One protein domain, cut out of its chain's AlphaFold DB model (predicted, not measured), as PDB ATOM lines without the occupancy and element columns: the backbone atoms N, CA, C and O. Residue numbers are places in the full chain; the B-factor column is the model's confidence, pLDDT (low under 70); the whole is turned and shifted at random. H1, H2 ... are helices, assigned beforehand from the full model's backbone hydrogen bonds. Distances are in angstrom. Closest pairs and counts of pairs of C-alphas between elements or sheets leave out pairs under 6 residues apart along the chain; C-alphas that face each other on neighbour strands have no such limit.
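What this domain is: This is residues 10 to 64 of the 65 residues of an uncharacterized protein of Spirochaetae bacterium HGW-Spirochaetae-1 (UniProt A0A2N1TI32). Picture three separate helices strung along an open, drawn-out chain, with no core where they come together: the long helix H2 stands between the short H1 at one end and H3 at the other. A short link leads from H1 to H2, and a long loop, residues 40 to 53, swings from the far end of H2 over to H3. The printed part has 55 residues, with three named helices in the order H1, H2, H3 and no named strand; its class is all helix. It is extended, with a radius of gyration of the C-alphas of 16.2 A and spans of 47 by 28 by 22 A.

Where its parts are: Find C-alpha 10 at (26.952, -4.346, 32.961); from there H1 runs through residues 10 to 16. Go on to C-alpha 23 at (34.241, -5.141, 56.794), where H2 begins; it holds residues 23 to 39 and measures 24.9 A from first to last C-alpha. H3, residues 54 to 63, measures 14.6 A and ends at C-alpha 63, at (58.358, 18.340, 58.932).

How they stand to each other: Start at H2, the longest helix, with its centre at (44.754, -8.774, 51.179). H1 is apart from H2, with no C-alpha of the one within 8 A of the other. H2 and H3 are apart by the same test, and so are H1 and H3. Look along the backbones of H1, H2 and H3: every O i to N i+4 pair is within hydrogen-bond range.

The domain as a whole: The outline is elongated, and the two C-alphas farthest apart, those of Glu 11 and Lys 63, are 48.1 A from each other. Residues 10 to 48 stand free. The link from H1 to H2 has 6 residues and is short; the link from H2 to H3 has 14 and is long. The printed part has no cut. Its mean pLDDT is 87.4, and in the B-factor column you will find residues 44 to 48 and residue 64 under 70.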
ATOM      1  N   GLU A  10      27.754  -4.266  31.736       95.50
ATOM      2  CA  GLU A  10      26.952  -4.346  32.961       95.50
ATOM      3  C   GLU A  10      27.060  -5.728  33.617       95.50
ATOM      4  O   GLU A  10      27.070  -5.838  34.843       95.50
ATOM      5  N   GLU A  11      27.150  -6.798  32.816       94.44
ATOM      6  CA  GLU A  11      27.407  -8.143  33.336       94.44
ATOM      7  C   GLU A  11      28.804  -8.225  33.964       94.44
ATOM      8  O   GLU A  11      28.953  -8.737  35.075       94.44
ATOM      9  N   ALA A  12      29.818  -7.687  33.280       93.88
ATOM     10  CA  ALA A  12      31.183  -7.647  33.796       93.88
ATOM     11  C   ALA A  12      31.276  -6.834  35.093       93.88
ATOM     12  O   ALA A  12      31.922  -7.263  36.044       93.88
ATOM     13  N   GLU A  13      30.595  -5.692  35.159       93.81
ATOM     14  CA  GLU A  13      30.571  -4.823  36.330       93.81
ATOM     15  C   GLU A  13      30.029  -5.570  37.555       93.81
ATOM     16  O   GLU A  13      30.706  -5.662  38.576       93.81
ATOM     17  N   ARG A  14      28.854  -6.203  37.421       91.94
ATOM     18  CA  ARG A  14      28.208  -6.975  38.498       91.94
ATOM     19  C   ARG A  14      29.018  -8.186  38.946       91.94
ATOM     20  O   ARG A  14      28.938  -8.566  40.109       91.94
ATOM     21  N   ALA A  15      29.753  -8.813  38.031       91.19
ATOM     22  CA  ALA A  15      30.548  -9.997  38.331       91.19
ATOM     23  C   ALA A  15      31.914  -9.664  38.954       91.19
ATOM     24  O   ALA A  15      32.430 -10.451  39.746       91.19
ATOM     25  N   LEU A  16      32.518  -8.533  38.577       91.06
ATOM     26  CA  LEU A  16      33.873  -8.159  38.995       91.06
ATOM     27  C   LEU A  16      33.891  -7.244  40.223       91.06
ATOM     28  O   LEU A  16      34.844  -7.297  41.001       91.06
ATOM     29  N   TRP A  17      32.868  -6.409  40.405       93.00
ATOM     30  CA  TRP A  17      32.842  -5.391  41.452       93.00
ATOM     31  C   TRP A  17      31.886  -5.769  42.580       93.00
ATOM     32  O   TRP A  17      30.760  -6.207  42.355       93.00
ATOM     33  N   ASN A  18      32.321  -5.544  43.820       93.00
ATOM     34  CA  ASN A  18      31.428  -5.573  44.972       93.00
ATOM     35  C   ASN A  18      30.902  -4.158  45.249       93.00
ATOM     36  O   ASN A  18      31.637  -3.313  45.759       93.00
ATOM     37  N   PHE A  19      29.629  -3.916  44.936       94.44
ATOM     38  CA  PHE A  19      28.962  -2.619  45.125       94.44
ATOM     39  C   PHE A  19      28.490  -2.360  46.556       94.44
ATOM     40  O   PHE A  19      28.040  -1.263  46.877       94.44
ATOM     41  N   SER A  20      28.558  -3.359  47.429       95.31
ATOM     42  CA  SER A  20      28.168  -3.231  48.833       95.31
ATOM     43  C   SER A  20      29.222  -3.905  49.709       95.31
ATOM     44  O   SER A  20      28.959  -4.946  50.312       95.31
ATOM     45  N   PRO A  21      30.456  -3.364  49.733       95.25
ATOM     46  CA  PRO A  21      31.533  -3.951  50.506       95.25
ATOM     47  C   PRO A  21      31.270  -3.796  52.003       95.25
ATOM     48  O   PRO A  21      30.932  -2.720  52.493       95.25
ATOM     49  N   ASP A  22      31.476  -4.884  52.733       97.06
ATOM     50  CA  ASP A  22      31.442  -4.925  54.187       97.06
ATOM     51  C   ASP A  22      32.862  -5.014  54.771       97.06
ATOM     52  O   ASP A  22      33.877  -5.044  54.064       97.06
ATOM     53  N   SER A  23      32.951  -5.041  56.101       96.50
ATOM     54  CA  SER A  23      34.241  -5.141  56.794       96.50
ATOM     55  C   SER A  23      35.013  -6.421  56.436       96.50
ATOM     56  O   SER A  23      36.243  -6.397  56.327       96.50
ATOM     57  N   ASP A  24      34.305  -7.522  56.185       97.50
ATOM     58  CA  ASP A  24      34.893  -8.806  55.814       97.50
ATOM     59  C   ASP A  24      35.481  -8.783  54.400       97.50
ATOM     60  O   ASP A  24      36.568  -9.326  54.173       97.50
ATOM     61  N   TYR A  25      34.824  -8.104  53.456       96.19
ATOM     62  CA  TYR A  25      35.354  -7.852  52.120       96.19
ATOM     63  C   TYR A  25      36.708  -7.145  52.192       96.19
ATOM     64  O   TYR A  25      37.685  -7.635  51.618       96.19
ATOM     65  N   TYR A  26      36.805  -6.054  52.954       95.25
ATOM     66  CA  TYR A  26      38.065  -5.324  53.099       95.25
ATOM     67  C   TYR A  26      39.154  -6.154  53.787       95.25
ATOM     68  O   TYR A  26      40.319  -6.065  53.394       95.25
ATOM     69  N   ARG A  27      38.798  -7.022  54.745       95.75
ATOM     70  CA  ARG A  27      39.758  -7.955  55.359       95.75
ATOM     71  C   ARG A  27      40.344  -8.925  54.326       95.75
ATOM     72  O   ARG A  27      41.555  -9.142  54.318       95.75
ATOM     73  N   ARG A  28      39.514  -9.473  53.426       96.12
ATOM     74  CA  ARG A  28      39.975 -10.353  52.331       96.12
ATOM     75  C   ARG A  28      40.866  -9.611  51.336       96.12
ATOM     76  O   ARG A  28      41.917 -10.128  50.969       96.12
ATOM     77  N   VAL A  29      40.479  -8.397  50.940       95.12
ATOM     78  CA  VAL A  29      41.278  -7.552  50.039       95.12
ATOM     79  C   VAL A  29      42.645  -7.242  50.654       95.12
ATOM     80  O   VAL A  29      43.664  -7.409  49.989       95.12
ATOM     81  N   ALA A  30      42.697  -6.875  51.937       94.94
ATOM     82  CA  ALA A  30      43.958  -6.646  52.637       94.94
ATOM     83  C   ALA A  30      44.853  -7.899  52.634       94.94
ATOM     84  O   ALA A  30      46.046  -7.799  52.345       94.94
ATOM     85  N   GLY A  31      44.281  -9.081  52.890       95.81
ATOM     86  CA  GLY A  31      45.008 -10.352  52.822       95.81
ATOM     87  C   GLY A  31      45.577 -10.650  51.430       95.81
ATOM     88  O   GLY A  31      46.734 -11.054  51.315       95.81
ATOM     89  N   LEU A  32      44.806 -10.384  50.369       95.12
ATOM     90  CA  LEU A  32      45.276 -10.522  48.988       95.12
ATOM     91  C   LEU A  32      46.511  -9.649  48.734       95.12
ATOM     92  O   LEU A  32      47.535 -10.154  48.282       95.12
ATOM     93  N   PHE A  33      46.449  -8.356  49.070       92.44
ATOM     94  CA  PHE A  33      47.576  -7.445  48.851       92.44
ATOM     95  C   PHE A  33      48.795  -7.779  49.713       92.44
ATOM     96  O   PHE A  33      49.920  -7.635  49.239       92.44
ATOM     97  N   GLN A  34      48.607  -8.293  50.932       94.06
ATOM     98  CA  GLN A  34      49.721  -8.794  51.743       94.06
ATOM     99  C   GLN A  34      50.477  -9.931  51.046       94.06
ATOM    100  O   GLN A  34      51.706  -9.957  51.086       94.06
ATOM    101  N   ILE A  35      49.767 -10.861  50.403       95.75
ATOM    102  CA  ILE A  35      50.393 -11.947  49.638       95.75
ATOM    103  C   ILE A  35      51.076 -11.379  48.392       95.75
ATOM    104  O   ILE A  35      52.246 -11.670  48.150       95.75
ATOM    105  N   THR A  36      50.387 -10.523  47.638       94.19
ATOM    106  CA  THR A  36      50.931  -9.905  46.422       94.19
ATOM    107  C   THR A  36      52.223  -9.140  46.700       94.19
ATOM    108  O   THR A  36      53.193  -9.316  45.972       94.19
ATOM    109  N   PHE A  37      52.287  -8.362  47.784       90.88
ATOM    110  CA  PHE A  37      53.490  -7.613  48.162       90.88
ATOM    111  C   PHE A  37      54.638  -8.500  48.649       90.88
ATOM    112  O   PHE A  37      55.787  -8.075  48.612       90.88
ATOM    113  N   ARG A  38      54.364  -9.731  49.093       91.94
ATOM    114  CA  ARG A  38      55.424 -10.713  49.376       91.94
ATOM    115  C   ARG A  38      55.969 -11.339  48.098       91.94
ATOM    116  O   ARG A  38      57.166 -11.579  48.014       91.94
ATOM    117  N   LEU A  39      55.095 -11.617  47.130       95.50
ATOM    118  CA  LEU A  39      55.474 -12.232  45.854       95.50
ATOM    119  C   LEU A  39      56.193 -11.249  44.928       95.50
ATOM    120  O   LEU A  39      57.143 -11.625  44.250       95.50
ATOM    121  N   ASN A  40      55.739 -10.000  44.904       91.69
ATOM    122  CA  ASN A  40      56.331  -8.920  44.133       91.69
ATOM    123  C   ASN A  40      56.330  -7.644  44.987       91.69
ATOM    124  O   ASN A  40      55.349  -6.889  44.959       91.69
ATOM    125  N   PRO A  41      57.384  -7.431  45.794       87.81
ATOM    126  CA  PRO A  41      57.509  -6.239  46.617       87.81
ATOM    127  C   PRO A  41      57.393  -4.978  45.755       87.81
ATOM    128  O   PRO A  41      58.109  -4.858  44.760       87.81
ATOM    129  N   PRO A  42      56.489  -4.043  46.094       80.44
ATOM    130  CA  PRO A  42      56.338  -2.831  45.310       80.44
ATOM    131  C   PRO A  42      57.614  -1.990  45.397       80.44
ATOM    132  O   PRO A  42      58.135  -1.748  46.487       80.44
ATOM    133  N   ASP A  43      58.085  -1.493  44.251       79.31
ATOM    134  CA  ASP A  43      59.100  -0.439  44.205       79.31
ATOM    135  C   ASP A  43      58.439   0.898  44.571       79.31
ATOM    136  O   ASP A  43      58.052   1.713  43.726       79.31
ATOM    137  N   CYS A  44      58.195   1.078  45.868       68.44
ATOM    138  CA  CYS A  44      57.657   2.317  46.400       68.44
ATOM    139  C   CYS A  44      58.731   3.402  46.279       68.44
ATOM    140  O   CYS A  44      59.634   3.494  47.115       68.44
ATOM    141  N   LYS A  45      58.617   4.247  45.243       69.38
ATOM    142  CA  LYS A  45      59.468   5.434  45.093       69.38
ATOM    143  C   LYS A  45      59.480   6.226  46.401       69.38
ATOM    144  O   LYS A  45      58.431   6.496  46.993       69.38
ATOM    145  N   ARG A  46      60.682   6.621  46.835       64.50
ATOM    146  CA  ARG A  46      60.875   7.468  48.020       64.50
ATOM    147  C   ARG A  46      59.969   8.703  47.914       64.50
ATOM    148  O   ARG A  46      59.957   9.356  46.873       64.50
ATOM    149  N   GLY A  47      59.211   8.990  48.972       65.50
ATOM    150  CA  GLY A  47      58.259  10.106  49.036       65.50
ATOM    151  C   GLY A  47      56.782   9.706  48.961       65.50
ATOM    152  O   GLY A  47      55.927  10.515  49.318       65.50
ATOM    153  N   VAL A  48      56.450   8.469  48.564       69.50
ATOM    154  CA  VAL A  48      55.083   7.941  48.713       69.50
ATOM    155  C   VAL A  48      54.973   7.252  50.066       69.50
ATOM    156  O   VAL A  48      55.487   6.154  50.268       69.50
ATOM    157  N   HIS A  49      54.311   7.922  51.004       71.19
ATOM    158  CA  HIS A  49      54.135   7.437  52.367       71.19
ATOM    159  C   HIS A  49      52.668   7.073  52.611       71.19
ATOM    160  O   HIS A  49      51.783   7.849  52.237       71.19
ATOM    161  N   PRO A  50      52.379   5.913  53.228       72.19
ATOM    162  CA  PRO A  50      51.035   5.621  53.694       72.19
ATOM    163  C   PRO A  50      50.702   6.547  54.869       72.19
ATOM    164  O   PRO A  50      51.474   6.646  55.820       72.19
ATOM    165  N   TYR A  51      49.541   7.194  54.809       82.75
ATOM    166  CA  TYR A  51      48.998   8.002  55.898       82.75
ATOM    167  C   TYR A  51      47.637   7.458  56.290       82.75
ATOM    168  O   TYR A  51      46.845   7.060  55.434       82.75
ATOM    169  N   ARG A  52      47.353   7.450  57.588       76.50
ATOM    170  CA  ARG A  52      46.055   7.028  58.108       76.50
ATOM    171  C   ARG A  52      44.964   8.043  57.779       76.50
ATOM    172  O   ARG A  52      43.811   7.652  57.619       76.50
ATOM    173  N   ASN A  53      45.315   9.328  57.706       87.94
ATOM    174  CA  ASN A  53      44.410  10.421  57.363       87.94
ATOM    175  C   ASN A  53      45.150  11.631  56.762       87.94
ATOM    176  O   ASN A  53      46.383  11.679  56.725       87.94
ATOM    177  N   ILE A  54      44.379  12.599  56.260       86.56
ATOM    178  CA  ILE A  54      44.895  13.788  55.563       86.56
ATOM    179  C   ILE A  54      45.706  14.673  56.522       86.56
ATOM    180  O   ILE A  54      46.703  15.277  56.128       86.56
ATOM    181  N   GLU A  55      45.334  14.706  57.798       92.06
ATOM    182  CA  GLU A  55      46.000  15.485  58.838       92.06
ATOM    183  C   GLU A  55      47.404  14.941  59.140       92.06
ATOM    184  O   GLU A  55      48.339  15.703  59.388       92.06
ATOM    185  N   GLU A  56      47.580  13.620  59.118       87.62
ATOM    186  CA  GLU A  56      48.888  12.980  59.248       87.62
ATOM    187  C   GLU A  56      49.789  13.283  58.049       87.62
ATOM    188  O   GLU A  56      50.968  13.598  58.236       87.62
ATOM    189  N   ALA A  57      49.219  13.276  56.843       86.06
ATOM    190  CA  ALA A  57      49.932  13.665  55.634       86.06
ATOM    191  C   ALA A  57      50.403  15.128  55.695       86.06
ATOM    192  O   ALA A  57      51.556  15.423  55.374       86.06
ATOM    193  N   ALA A  58      49.541  16.039  56.163       86.44
ATOM    194  CA  ALA A  58      49.864  17.456  56.320       86.44
ATOM    195  C   ALA A  58      51.018  17.683  57.313       86.44
ATOM    196  O   ALA A  58      51.990  18.359  56.979       86.44
ATOM    197  N   ARG A  59      50.980  17.035  58.488       87.94
ATOM    198  CA  ARG A  59      52.064  17.125  59.485       87.94
ATOM    199  C   ARG A  59      53.406  16.617  58.960       87.94
ATOM    200  O   ARG A  59      54.449  17.154  59.316       87.94
ATOM    201  N   ASN A  60      53.406  15.553  58.157       83.88
ATOM    202  CA  ASN A  60      54.647  15.023  57.588       83.88
ATOM    203  C   ASN A  60      55.228  15.975  56.525       83.88
ATOM    204  O   ASN A  60      56.435  16.213  56.489       83.88
ATOM    205  N   ARG A  61      54.357  16.613  55.731       79.00
ATOM    206  CA  ARG A  61      54.755  17.653  54.774       79.00
ATOM    207  C   ARG A  61      55.424  18.848  55.458       79.00
ATOM    208  O   ARG A  61      56.441  19.312  54.960       79.00
ATOM    209  N   GLU A  62      54.888  19.312  56.586       82.56
ATOM    210  CA  GLU A  62      55.482  20.411  57.368       82.56
ATOM    211  C   GLU A  62      56.855  20.058  57.952       82.56
ATOM    212  O   GLU A  62      57.729  20.912  57.998       82.56
ATOM    213  N   LYS A  63      57.072  18.804  58.370       76.00
ATOM    214  CA  LYS A  63      58.358  18.340  58.932       76.00
ATOM    215  C   LYS A  63      59.460  18.127  57.894       76.00
ATOM    216  O   LYS A  63      60.611  17.937  58.275       76.00
ATOM    217  N   SER A  64      59.093  18.060  56.617       60.78
ATOM    218  CA  SER A  64      60.011  17.784  55.506       60.78
ATOM    219  C   SER A  64      60.462  19.057  54.770       60.78
ATOM    220  O   SER A  64      61.172  18.947  53.771       60.78
TER     221      SER A  64